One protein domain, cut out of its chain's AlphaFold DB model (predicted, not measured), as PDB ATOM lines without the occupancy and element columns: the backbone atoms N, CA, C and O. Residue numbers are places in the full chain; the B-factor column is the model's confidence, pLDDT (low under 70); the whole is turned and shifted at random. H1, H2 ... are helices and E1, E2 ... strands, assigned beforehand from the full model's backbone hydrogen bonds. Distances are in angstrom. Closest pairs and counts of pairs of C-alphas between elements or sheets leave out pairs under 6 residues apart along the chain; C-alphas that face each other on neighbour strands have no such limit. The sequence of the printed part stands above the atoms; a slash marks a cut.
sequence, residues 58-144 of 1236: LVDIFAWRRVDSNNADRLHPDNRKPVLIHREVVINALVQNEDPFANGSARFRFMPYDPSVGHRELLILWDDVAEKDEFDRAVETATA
ATOM      1  N   LEU A  58      48.564 -40.393  17.735       95.19
ATOM      2  CA  LEU A  58      47.528 -40.603  18.742       95.19
ATOM      3  C   LEU A  58      47.549 -39.472  19.778       95.19
ATOM      4  O   LEU A  58      48.604 -39.172  20.341       95.19
ATOM      5  N   VAL A  59      46.397 -38.838  20.013       95.19
ATOM      6  CA  VAL A  59      46.234 -37.811  21.048       95.19
ATOM      7  C   VAL A  59      44.915 -37.916  21.806       95.19
ATOM      8  O   VAL A  59      43.895 -38.301  21.237       95.19
ATOM      9  N   ASP A  60      44.904 -37.439  23.044       93.44
ATOM     10  CA  ASP A  60      43.681 -36.997  23.718       93.44
ATOM     11  C   ASP A  60      43.429 -35.512  23.409       93.44
ATOM     12  O   ASP A  60      44.351 -34.699  23.454       93.44
ATOM     13  N   ILE A  61      42.191 -35.133  23.075       94.88
ATOM     14  CA  ILE A  61      41.825 -33.754  22.713       94.88
ATOM     15  C   ILE A  61      41.143 -33.056  23.889       94.88
ATOM     16  O   ILE A  61      40.084 -33.486  24.354       94.88
ATOM     17  N   PHE A  62      41.701 -31.916  24.291       93.06
ATOM     18  CA  PHE A  62      41.169 -31.001  25.296       93.06
ATOM     19  C   PHE A  62      40.672 -29.697  24.654       93.06
ATOM     20  O   PHE A  62      41.242 -29.226  23.674       93.06
ATOM     21  N   ALA A  63      39.647 -29.072  25.232       92.31
ATOM     22  CA  ALA A  63      39.196 -27.720  24.898       92.31
ATOM     23  C   ALA A  63      39.683 -26.695  25.929       92.31
ATOM     24  O   ALA A  63      39.740 -26.989  27.125       92.31
ATOM     25  N   TRP A  64      39.967 -25.468  25.484       89.81
ATOM     26  CA  TRP A  64      40.331 -24.338  26.347       89.81
ATOM     27  C   TRP A  64      39.090 -23.525  26.743       89.81
ATOM     28  O   TRP A  64      38.850 -22.402  26.279       89.81
ATOM     29  N   ARG A  65      38.254 -24.136  27.588       89.38
ATOM     30  CA  ARG A  65      36.917 -23.638  27.937       89.38
ATOM     31  C   ARG A  65      36.974 -22.422  28.861       89.38
ATOM     32  O   ARG A  65      37.762 -22.393  29.803       89.38
ATOM     33  N   ARG A  66      36.109 -21.435  28.619       88.69
ATOM     34  CA  ARG A  66      35.920 -20.236  29.445       88.69
ATOM     35  C   ARG A  66      35.389 -20.590  30.829       88.69
ATOM     36  O   ARG A  66      34.513 -21.440  30.977       88.69
ATOM     37  N   VAL A  67      35.904 -19.894  31.837       83.25
ATOM     38  CA  VAL A  67      35.410 -19.948  33.218       83.25
ATOM     39  C   VAL A  67      34.325 -18.883  33.430       83.25
ATOM     40  O   VAL A  67      33.237 -19.205  33.895       83.25
ATOM     41  N   ASP A  68      34.582 -17.639  33.026       82.19
ATOM     42  CA  ASP A  68      33.622 -16.536  32.914       82.19
ATOM     43  C   ASP A  68      33.224 -16.354  31.448       82.19
ATOM     44  O   ASP A  68      34.040 -16.005  30.587       82.19
ATOM     45  N   SER A  69      31.942 -16.571  31.166       82.06
ATOM     46  CA  SER A  69      31.367 -16.434  29.829       82.06
ATOM     47  C   SER A  69      31.423 -15.002  29.287       82.06
ATOM     48  O   SER A  69      31.400 -14.826  28.067       82.06
ATOM     49  N   ASN A  70      31.540 -13.989  30.154       81.31
ATOM     50  CA  ASN A  70      31.575 -12.578  29.760       81.31
ATOM     51  C   ASN A  70      32.965 -12.106  29.319       81.31
ATOM     52  O   ASN A  70      33.077 -11.097  28.622       81.31
ATOM     53  N   ASN A  71      34.025 -12.818  29.703       80.12
ATOM     54  CA  ASN A  71      35.386 -12.478  29.316       80.12
ATOM     55  C   ASN A  71      35.826 -13.347  28.126       80.12
ATOM     56  O   ASN A  71      36.193 -14.513  28.255       80.12
ATOM     57  N   ALA A  72      35.767 -12.765  26.928       78.94
ATOM     58  CA  ALA A  72      36.116 -13.467  25.697       78.94
ATOM     59  C   ALA A  72      37.629 -13.608  25.468       78.94
ATOM     60  O   ALA A  72      38.033 -14.347  24.568       78.94
ATOM     61  N   ASP A  73      38.462 -12.935  26.264       77.56
ATOM     62  CA  ASP A  73      39.899 -12.894  26.035       77.56
ATOM     63  C   ASP A  73      40.530 -14.289  26.187       77.56
ATOM     64  O   ASP A  73      40.412 -14.963  27.214       77.56
ATOM     65  N   ARG A  74      41.174 -14.746  25.114       74.94
ATOM     66  CA  ARG A  74      41.873 -16.037  25.040       74.94
ATOM     67  C   ARG A  74      43.263 -15.962  25.668       74.94
ATOM     68  O   ARG A  74      43.799 -16.995  26.059       74.94
ATOM     69  N   LEU A  75      43.804 -14.751  25.801       68.56
ATOM     70  CA  LEU A  75      45.106 -14.475  26.402       68.56
ATOM     71  C   LEU A  75      45.057 -14.450  27.927       68.56
ATOM     72  O   LEU A  75      46.105 -14.351  28.557       68.56
ATOM     73  N   HIS A  76      43.865 -14.530  28.526       70.69
ATOM     74  CA  HIS A  76      43.692 -14.536  29.971       70.69
ATOM     75  C   HIS A  76      43.640 -15.988  30.486       70.69
ATOM     76  O   HIS A  76      42.546 -16.555  30.577       70.69
ATOM     77  N   PRO A  77      44.780 -16.620  30.852       65.00
ATOM     78  CA  PRO A  77      44.797 -17.998  31.352       65.00
ATOM     79  C   PRO A  77      43.941 -18.165  32.607       65.00
ATOM     80  O   PRO A  77      43.479 -19.266  32.894       65.00
ATOM     81  N   ASP A  78      43.663 -17.075  33.334       68.25
ATOM     82  CA  ASP A  78      42.785 -17.137  34.502       68.25
ATOM     83  C   ASP A  78      41.306 -17.273  34.200       68.25
ATOM     84  O   ASP A  78      40.540 -17.669  35.075       68.25
ATOM     85  N   ASN A  79      40.916 -17.016  32.954       79.00
ATOM     86  CA  ASN A  79      39.549 -17.200  32.518       79.00
ATOM     87  C   ASN A  79      39.333 -18.477  31.699       79.00
ATOM     88  O   ASN A  79      38.296 -18.636  31.060       79.00
ATOM     89  N   ARG A  80      40.311 -19.377  31.647       82.69
ATOM     90  CA  ARG A  80      40.250 -20.562  30.793       82.69
ATOM     91  C   ARG A  80      40.714 -21.787  31.574       82.69
ATOM     92  O   ARG A  80      41.549 -21.670  32.468       82.69
ATOM     93  N   LYS A  81      40.152 -22.955  31.262       82.81
ATOM     94  CA  LYS A  81      40.572 -24.239  31.833       82.81
ATOM     95  C   LYS A  81      40.578 -25.344  30.774       82.81
ATOM     96  O   LYS A  81      39.698 -25.338  29.908       82.81
ATOM     97  N   PRO A  82      41.525 -26.295  30.837       85.00
ATOM     98  CA  PRO A  82      41.526 -27.443  29.945       85.00
ATOM     99  C   PRO A  82      40.398 -28.410  30.333       85.00
ATOM    100  O   PRO A  82      40.205 -28.713  31.510       85.00
ATOM    101  N   VAL A  83      39.636 -28.898  29.351       85.75
ATOM    102  CA  VAL A  83      38.579 -29.904  29.550       85.75
ATOM    103  C   VAL A  83      38.720 -31.002  28.507       85.75
ATOM    104  O   VAL A  83      38.720 -30.701  27.320       85.75
ATOM    105  N   LEU A  84      38.821 -32.261  28.935       87.56
ATOM    106  CA  LEU A  84      38.914 -33.407  28.027       87.56
ATOM    107  C   LEU A  84      37.611 -33.565  27.226       87.56
ATOM    108  O   LEU A  84      36.536 -33.660  27.818       87.56
ATOM    109  N   ILE A  85      37.713 -33.614  25.896       92.81
ATOM    110  CA  ILE A  85      36.571 -33.738  24.974       92.81
ATOM    111  C   ILE A  85      36.568 -35.094  24.265       92.81
ATOM    112  O   ILE A  85      35.535 -35.762  24.214       92.81
ATOM    113  N   HIS A  86      37.717 -35.521  23.735       91.69
ATOM    114  CA  HIS A  86      37.844 -36.791  23.018       91.69
ATOM    115  C   HIS A  86      39.071 -37.566  23.491       91.69
ATOM    116  O   HIS A  86      40.133 -36.976  23.660       91.69
ATOM    117  N   ARG A  87      38.921 -38.885  23.662       91.50
ATOM    118  CA  ARG A  87      40.027 -39.792  23.990       91.50
ATOM    119  C   ARG A  87      40.484 -40.595  22.780       91.50
ATOM    120  O   ARG A  87      39.633 -41.146  22.071       91.50
ATOM    121  N   GLU A  88      41.796 -40.737  22.630       91.88
ATOM    122  CA  GLU A  88      42.474 -41.547  21.616       91.88
ATOM    123  C   GLU A  88      41.987 -41.214  20.198       91.88
ATOM    124  O   GLU A  88      41.283 -41.988  19.541       91.88
ATOM    125  N   VAL A  89      42.329 -40.019  19.737       95.50
ATOM    126  CA  VAL A  89      42.039 -39.519  18.394       95.50
ATOM    127  C   VAL A  89      43.319 -39.533  17.574       95.50
ATOM    128  O   VAL A  89      44.364 -39.076  18.027       95.50
ATOM    129  N   VAL A  90      43.239 -40.031  16.341       96.94
ATOM    130  CA  VAL A  90      44.361 -39.959  15.401       96.94
ATOM    131  C   VAL A  90      44.301 -38.634  14.655       96.94
ATOM    132  O   VAL A  90      43.349 -38.375  13.916       96.94
ATOM    133  N   ILE A  91      45.322 -37.806  14.851       97.06
ATOM    134  CA  ILE A  91      45.482 -36.509  14.195       97.06
ATOM    135  C   ILE A  91      46.620 -36.541  13.175       97.06
ATOM    136  O   ILE A  91      47.479 -37.428  13.170       97.06
ATOM    137  N   ASN A  92      46.641 -35.538  12.310       95.12
ATOM    138  CA  ASN A  92      47.700 -35.314  11.351       95.12
ATOM    139  C   ASN A  92      49.031 -35.063  12.074       95.12
ATOM    140  O   ASN A  92      49.121 -34.224  12.970       95.12
ATOM    141  N   ALA A  93      50.077 -35.773  11.652       91.19
ATOM    142  CA  ALA A  93      51.421 -35.642  12.205       91.19
ATOM    143  C   ALA A  93      52.021 -34.232  12.049       91.19
ATOM    144  O   ALA A  93      52.946 -33.889  12.774       91.19
ATOM    145  N   LEU A  94      51.494 -33.422  11.122       90.81
ATOM    146  CA  LEU A  94      51.948 -32.055  10.858       90.81
ATOM    147  C   LEU A  94      51.366 -31.005  11.821       90.81
ATOM    148  O   LEU A  94      51.703 -29.830  11.701       90.81
ATOM    149  N   VAL A  95      50.479 -31.387  12.749       92.56
ATOM    150  CA  VAL A  95      49.973 -30.467  13.780       92.56
ATOM    151  C   VAL A  95      51.115 -30.093  14.729       92.56
ATOM    152  O   VAL A  95      51.775 -30.967  15.290       92.56
ATOM    153  N   GLN A  96      51.329 -28.792  14.934       89.81
ATOM    154  CA  GLN A  96      52.394 -28.235  15.776       89.81
ATOM    155  C   GLN A  96      51.829 -27.284  16.841       89.81
ATOM    156  O   GLN A  96      50.654 -26.923  16.805       89.81
ATOM    157  N   ASN A  97      52.671 -26.892  17.802       87.38
ATOM    158  CA  ASN A  97      52.335 -25.852  18.776       87.38
ATOM    159  C   ASN A  97      52.167 -24.491  18.092       87.38
ATOM    160  O   ASN A  97      53.020 -24.067  17.318       87.38
ATOM    161  N   GLU A  98      51.105 -23.776  18.451       87.44
ATOM    162  CA  GLU A  98      50.836 -22.408  18.022       87.44
ATOM    163  C   GLU A  98      50.763 -21.488  19.249       87.44
ATOM    164  O   GLU A  98      50.163 -21.832  20.271       87.44
ATOM    165  N   ASP A  99      51.373 -20.304  19.161       74.31
ATOM    166  CA  ASP A  99      51.376 -19.328  20.251       74.31
ATOM    167  C   ASP A  99      50.223 -18.317  20.087       74.31
ATOM    168  O   ASP A  99      50.233 -17.534  19.128       74.31
ATOM    169  N   PRO A 100      49.242 -18.280  21.010       73.81
ATOM    170  CA  PRO A 100      48.149 -17.315  20.954       73.81
ATOM    171  C   PRO A 100      48.604 -15.856  21.128       73.81
ATOM    172  O   PRO A 100      47.900 -14.962  20.655       73.81
ATOM    173  N   PHE A 101      49.758 -15.591  21.757       66.25
ATOM    174  CA  PHE A 101      50.303 -14.233  21.906       66.25
ATOM    175  C   PHE A 101      50.942 -13.717  20.614       66.25
ATOM    176  O   PHE A 101      50.850 -12.526  20.314       66.25
ATOM    177  N   ALA A 102      51.556 -14.605  19.830       65.94
ATOM    178  CA  ALA A 102      52.102 -14.275  18.517       65.94
ATOM    179  C   ALA A 102      51.021 -14.262  17.423       65.94
ATOM    180  O   ALA A 102      51.102 -13.486  16.468       65.94
ATOM    181  N   ASN A 103      50.002 -15.117  17.552       74.19
ATOM    182  CA  ASN A 103      48.947 -15.286  16.567       74.19
ATOM    183  C   ASN A 103      47.572 -15.451  17.234       74.19
ATOM    184  O   ASN A 103      47.223 -16.525  17.716       74.19
ATOM    185  N   GLY A 104      46.715 -14.431  17.136       74.62
ATOM    186  CA  GLY A 104      45.338 -14.494  17.649       74.62
ATOM    187  C   GLY A 104      44.450 -15.567  16.993       74.62
ATOM    188  O   GLY A 104      43.368 -15.859  17.497       74.62
ATOM    189  N   SER A 105      44.894 -16.179  15.888       85.31
ATOM    190  CA  SER A 105      44.229 -17.315  15.234       85.31
ATOM    191  C   SER A 105      44.815 -18.683  15.603       85.31
ATOM    192  O   SER A 105      44.417 -19.678  14.999       85.31
ATOM    193  N   ALA A 106      45.702 -18.740  16.607       87.25
ATOM    194  CA  ALA A 106      46.281 -19.980  17.109       87.25
ATOM    195  C   ALA A 106      45.192 -21.005  17.470       87.25
ATOM    196  O   ALA A 106      44.168 -20.647  18.058       87.25
ATOM    197  N   ARG A 107      45.392 -22.274  17.130       93.56
ATOM    198  CA  ARG A 107      44.415 -23.362  17.271       93.56
ATOM    199  C   ARG A 107      44.899 -24.459  18.193       93.56
ATOM    200  O   ARG A 107      44.089 -24.994  18.944       93.56
ATOM    201  N   PHE A 108      46.182 -24.789  18.132       93.56
ATOM    202  CA  PHE A 108      46.719 -26.027  18.680       93.56
ATOM    203  C   PHE A 108      47.836 -25.755  19.675       93.56
ATOM    204  O   PHE A 108      48.731 -24.955  19.424       93.56
ATOM    205  N   ARG A 109      47.810 -26.467  20.796       88.88
ATOM    206  CA  ARG A 109      48.943 -26.578  21.707       88.88
ATOM    207  C   ARG A 109      48.965 -27.977  22.297       88.88
ATOM    208  O   ARG A 109      47.970 -28.428  22.835       88.88
ATOM    209  N   PHE A 110      50.095 -28.652  22.257       90.19
ATOM    210  CA  PHE A 110      50.312 -29.878  23.000       90.19
ATOM    211  C   PHE A 110      50.575 -29.561  24.470       90.19
ATOM    212  O   PHE A 110      51.335 -28.647  24.799       90.19
ATOM    213  N   MET A 111      49.930 -30.314  25.355       85.44
ATOM    214  CA  MET A 111      50.225 -30.262  26.781       85.44
ATOM    215  C   MET A 111      51.541 -31.004  27.069       85.44
ATOM    216  O   MET A 111      51.988 -31.822  26.251       85.44
ATOM    217  N   PRO A 112      52.192 -30.721  28.210       83.56
ATOM    218  CA  PRO A 112      53.372 -31.462  28.634       83.56
ATOM    219  C   PRO A 112      53.110 -32.969  28.690       83.56
ATOM    220  O   PRO A 112      52.019 -33.401  29.057       83.56
ATOM    221  N   TYR A 113      54.111 -33.763  28.311       86.06
ATOM    222  CA  TYR A 113      53.964 -35.213  28.234       86.06
ATOM    223  C   TYR A 113      53.692 -35.815  29.619       86.06
ATOM    224  O   TYR A 113      54.407 -35.532  30.582       86.06
ATOM    225  N   ASP A 114      52.672 -36.667  29.708       83.50
ATOM    226  CA  ASP A 114      52.277 -37.347  30.935       83.50
ATOM    227  C   ASP A 114      52.465 -38.863  30.779       83.50
ATOM    228  O   ASP A 114      51.664 -39.521  30.106       83.50
ATOM    229  N   PRO A 115      53.470 -39.460  31.442       80.62
ATOM    230  CA  PRO A 115      53.680 -40.904  31.414       80.62
ATOM    231  C   PRO A 115      52.503 -41.760  31.884       80.62
ATOM    232  O   PRO A 115      52.458 -42.961  31.628       80.62
ATOM    233  N   SER A 116      51.562 -41.184  32.636       78.38
ATOM    234  CA  SER A 116      50.363 -41.921  33.036       78.38
ATOM    235  C   SER A 116      49.322 -42.038  31.930       78.38
ATOM    236  O   SER A 116      48.444 -42.891  32.047       78.38
ATOM    237  N   VAL A 117      49.436 -41.218  30.884       82.69
ATOM    238  CA  VAL A 117      48.611 -41.286  29.675       82.69
ATOM    239  C   VAL A 117      49.310 -42.119  28.606       82.69
ATOM    240  O   VAL A 117      48.636 -42.909  27.970       82.69
ATOM    241  N   GLY A 118      50.636 -41.997  28.452       83.69
ATOM    242  CA  GLY A 118      51.465 -42.790  27.521       83.69
ATOM    243  C   GLY A 118      51.481 -42.290  26.068       83.69
ATOM    244  O   GLY A 118      52.401 -42.600  25.319       83.69
ATOM    245  N   HIS A 119      50.542 -41.415  25.707       88.38
ATOM    246  CA  HIS A 119      50.526 -40.667  24.451       88.38
ATOM    247  C   HIS A 119      50.346 -39.160  24.708       88.38
ATOM    248  O   HIS A 119      50.250 -38.695  25.846       88.38
ATOM    249  N   ARG A 120      50.364 -38.354  23.642       90.06
ATOM    250  CA  ARG A 120      50.327 -36.885  23.738       90.06
ATOM    251  C   ARG A 120      48.912 -36.360  23.987       90.06
ATOM    252  O   ARG A 120      47.932 -36.928  23.530       90.06
ATOM    253  N   GLU A 121      48.810 -35.198  24.618       91.12
ATOM    254  CA  GLU A 121      47.539 -34.492  24.809       91.12
ATOM    255  C   GLU A 121      47.548 -33.203  23.978       91.12
ATOM    256  O   GLU A 121      48.489 -32.410  24.054       91.12
ATOM    257  N   LEU A 122      46.514 -32.993  23.165       94.06
ATOM    258  CA  LEU A 122      46.325 -31.812  22.329       94.06
ATOM    259  C   LEU A 122      45.257 -30.905  22.943       94.06
ATOM    260  O   LEU A 122      44.076 -31.236  22.969       94.06
ATOM    261  N   LEU A 123      45.657 -29.714  23.362       91.94
ATOM    262  CA  LEU A 123      44.767 -28.629  23.732       91.94
ATOM    263  C   LEU A 123      44.388 -27.799  22.500       91.94
ATOM    264  O   LEU A 123      45.220 -27.124  21.888       91.94
ATOM    265  N   ILE A 124      43.099 -27.792  22.176       94.56
ATOM    266  CA  ILE A 124      42.506 -26.859  21.226       94.56
ATOM    267  C   ILE A 124      42.230 -25.549  21.956       94.56
ATOM    268  O   ILE A 124      41.483 -25.494  22.932       94.56
ATOM    269  N   LEU A 125      42.823 -24.469  21.456       91.56
ATOM    270  CA  LEU A 125      42.835 -23.147  22.087       91.56
ATOM    271  C   LEU A 125      41.499 -22.382  21.957       91.56
ATOM    272  O   LEU A 125      41.469 -21.165  22.161       91.56
ATOM    273  N   TRP A 126      40.418 -23.074  21.602       92.38
ATOM    274  CA  TRP A 126      39.062 -22.552  21.433       92.38
ATOM    275  C   TRP A 126      38.105 -23.232  22.417       92.38
ATOM    276  O   TRP A 126      38.294 -24.394  22.778       92.38
ATOM    277  N   ASP A 127      37.087 -22.497  22.856       93.06
ATOM    278  CA  ASP A 127      36.013 -23.020  23.700       93.06
ATOM    279  C   ASP A 127      35.055 -23.910  22.890       93.06
ATOM    280  O   ASP A 127      34.525 -23.487  21.864       93.06
ATOM    281  N   ASP A 128      34.787 -25.123  23.364       94.31
ATOM    282  CA  ASP A 128      33.915 -26.093  22.692       94.31
ATOM    283  C   ASP A 128      32.412 -25.760  22.771       94.31
ATOM    284  O   ASP A 128      31.607 -26.333  22.035       94.31
ATOM    285  N   VAL A 129      32.025 -24.827  23.644       92.94
ATOM    286  CA  VAL A 129      30.642 -24.384  23.864       92.94
ATOM    287  C   VAL A 129      30.439 -22.963  23.344       92.94
ATOM    288  O   VAL A 129      29.582 -22.731  22.493       92.94
ATOM    289  N   ALA A 130      31.213 -22.000  23.847       92.19
ATOM    290  CA  ALA A 130      31.060 -20.586  23.501       92.19
ATOM    291  C   ALA A 130      31.656 -20.236  22.127       92.19
ATOM    292  O   ALA A 130      31.233 -19.262  21.508       92.19
ATOM    293  N   GLU A 131      32.635 -21.014  21.656       92.56
ATOM    294  CA  GLU A 131      33.358 -20.819  20.389       92.56
ATOM    295  C   GLU A 131      33.273 -22.086  19.515       92.56
ATOM    296  O   GLU A 131      34.186 -22.389  18.743       92.56
ATOM    297  N   LYS A 132      32.155 -22.822  19.633       94.56
ATOM    298  CA  LYS A 132      31.969 -24.172  19.084       94.56
ATOM    299  C   LYS A 132      32.366 -24.311  17.612       94.56
ATOM    300  O   LYS A 132      33.055 -25.261  17.263       94.56
ATOM    301  N   ASP A 133      31.984 -23.363  16.760       95.94
ATOM    302  CA  ASP A 133      32.274 -23.441  15.321       95.94
ATOM    303  C   ASP A 133      33.779 -23.378  15.004       95.94
ATOM    304  O   ASP A 133      34.223 -23.947  14.008       95.94
ATOM    305  N   GLU A 134      34.571 -22.652  15.804       94.81
ATOM    306  CA  GLU A 134      36.035 -22.609  15.663       94.81
ATOM    307  C   GLU A 134      36.678 -23.859  16.267       94.81
ATOM    308  O   GLU A 134      37.613 -24.409  15.683       94.81
ATOM    309  N   PHE A 135      36.150 -24.342  17.398       95.62
ATOM    310  CA  PHE A 135      36.582 -25.599  18.006       95.62
ATOM    311  C   PHE A 135      36.377 -26.786  17.051       95.62
ATOM    312  O   PHE A 135      37.334 -27.498  16.752       95.62
ATOM    313  N   ASP A 136      35.171 -26.956  16.503       96.44
ATOM    314  CA  ASP A 136      34.840 -28.049  15.583       96.44
ATOM    315  C   ASP A 136      35.711 -27.984  14.315       96.44
ATOM    316  O   ASP A 136      36.251 -29.002  13.878       96.44
ATOM    317  N   ARG A 137      35.949 -26.780  13.768       96.25
ATOM    318  CA  ARG A 137      36.877 -26.580  12.638       96.25
ATOM    319  C   ARG A 137      38.320 -26.928  12.986       96.25
ATOM    320  O   ARG A 137      39.045 -27.431  12.127       96.25
ATOM    321  N   ALA A 138      38.767 -26.646  14.209       95.75
ATOM    322  CA  ALA A 138      40.100 -27.023  14.664       95.75
ATOM    323  C   ALA A 138      40.229 -28.551  14.791       95.75
ATOM    324  O   ALA A 138      41.220 -29.099  14.307       95.75
ATOM    325  N   VAL A 139      39.220 -29.243  15.336       96.62
ATOM    326  CA  VAL A 139      39.172 -30.719  15.385       96.62
ATOM    327  C   VAL A 139      39.180 -31.318  13.977       96.62
ATOM    328  O   VAL A 139      39.965 -32.225  13.693       96.62
ATOM    329  N   GLU A 140      38.351 -30.798  13.070       96.19
ATOM    330  CA  GLU A 140      38.302 -31.245  11.674       96.19
ATOM    331  C   GLU A 140      39.656 -31.034  10.985       96.19
ATOM    332  O   GLU A 140      40.183 -31.947  10.357       96.19
ATOM    333  N   THR A 141      40.279 -29.866  11.172       95.69
ATOM    334  CA  THR A 141      41.613 -29.576  10.623       95.69
ATOM    335  C   THR A 141      42.668 -30.538  11.175       95.69
ATOM    336  O   THR A 141      43.505 -31.018  10.414       95.69
ATOM    337  N   ALA A 142      42.633 -30.836  12.477       95.62
ATOM    338  CA  ALA A 142      43.589 -31.739  13.112       95.62
ATOM    339  C   ALA A 142      43.431 -33.188  12.630       95.62
ATOM    340  O   ALA A 142      44.419 -33.902  12.518       95.62
ATOM    341  N   THR A 143      42.208 -33.631  12.331       96.12
ATOM    342  CA  THR A 143      41.909 -35.015  11.918       96.12
ATOM    343  C   THR A 143      41.893 -35.220  10.400       96.12
ATOM    344  O   THR A 143      41.865 -36.357   9.928       96.12
ATOM    345  N   ALA A 144      41.945 -34.141   9.617       94.44
ATOM    346  CA  ALA A 144      42.002 -34.191   8.164       94.44
ATOM    347  C   ALA A 144      43.417 -34.475   7.626       94.44
ATOM    348  O   ALA A 144      44.444 -34.198   8.250       94.44
TER     349      ALA A 144
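Overview. This is residues 58 to 144 of the 1236 residues of an uncharacterized protein of Planctomycetes bacterium (UniProt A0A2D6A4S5). What is the main picture? A strongly twisted sheet of four strands, E2, E1, E4 and E3, has a single helix, H1, packed over one face. The long link of residues 67 to 79 and the link between E3 and E4 lie at opposite ends of the longest axis, while residues 92 to 107 loop past the E3 edge. What is it made of? The printed part has 87 residues with four named strands and then one named helix, E1 E2 E3 E4 H1; the sheet is mixed, and the class is mixed, helices and strands, with under half of the residues in named elements. How large is it? It is compact, with a radius of gyration of the C-alphas of 12.4 A and spans of 35 by 27 by 24 A.

Along the chain. Where are the strands? E2 is residues 80 to 91, 23.6 A long, and bends by 93 degrees at residue 88. E1 is residues 58 to 66, 25.8 A long, from C-alpha 58 at (47.528, -40.603, 18.742). E4, residues 120 to 124, spans 13.0 A and E3, residues 108 to 110, spans 6.8 A. Where is the helix? H1 is residues 132 to 143, 16.4 A long, ending with C-alpha 143 at (41.909, -35.015, 11.918).

Arrangement. How do the strands pair? The edge strand E2 and E1 form a hairpin, antiparallel at 156 degrees, with N 61 and O 86 2.8 A apart, within hydrogen-bond range. E1 and E4, the inner strands, are parallel at 33 degrees, with N 62 and O 122 at 2.8 A. E4 and the edge strand E3 form an antiparallel hairpin at 151 degrees, with N 123 and O 109 at 2.7 A. How does H1 stand to the sheet? This is two layers, a helix on one face of a sheet: H1 is on it at a height over the sheet of 8.8 A, over E4 and only just over E1, where 3 of its C-alphas fall. It runs along the strands, only just, at 29 degrees to E4 on the local plane. Where do they come closest? The closest C-alphas of E2 and H1, those of Ile 91 and Thr 143, are 4.5 A apart; those of E4 and H1, Ile 124 and Phe 135, are 6.9 A apart. Is H1's backbone in order? Every O i to N i+4 pair in H1 is within hydrogen-bond range.

Size, cuts and confidence. How far does it reach? The two C-alphas farthest apart, those of Asn 70 and Gly 118, are 36.2 A apart. Is anything cut, and which links are long? The printed part has no cut; the links E1 to E2 and E2 to E3 are long. Where is confidence low? The mean pLDDT of the printed part is 87.5, with residue 75, residues 77 to 78 and residues 101 to 102 under 70.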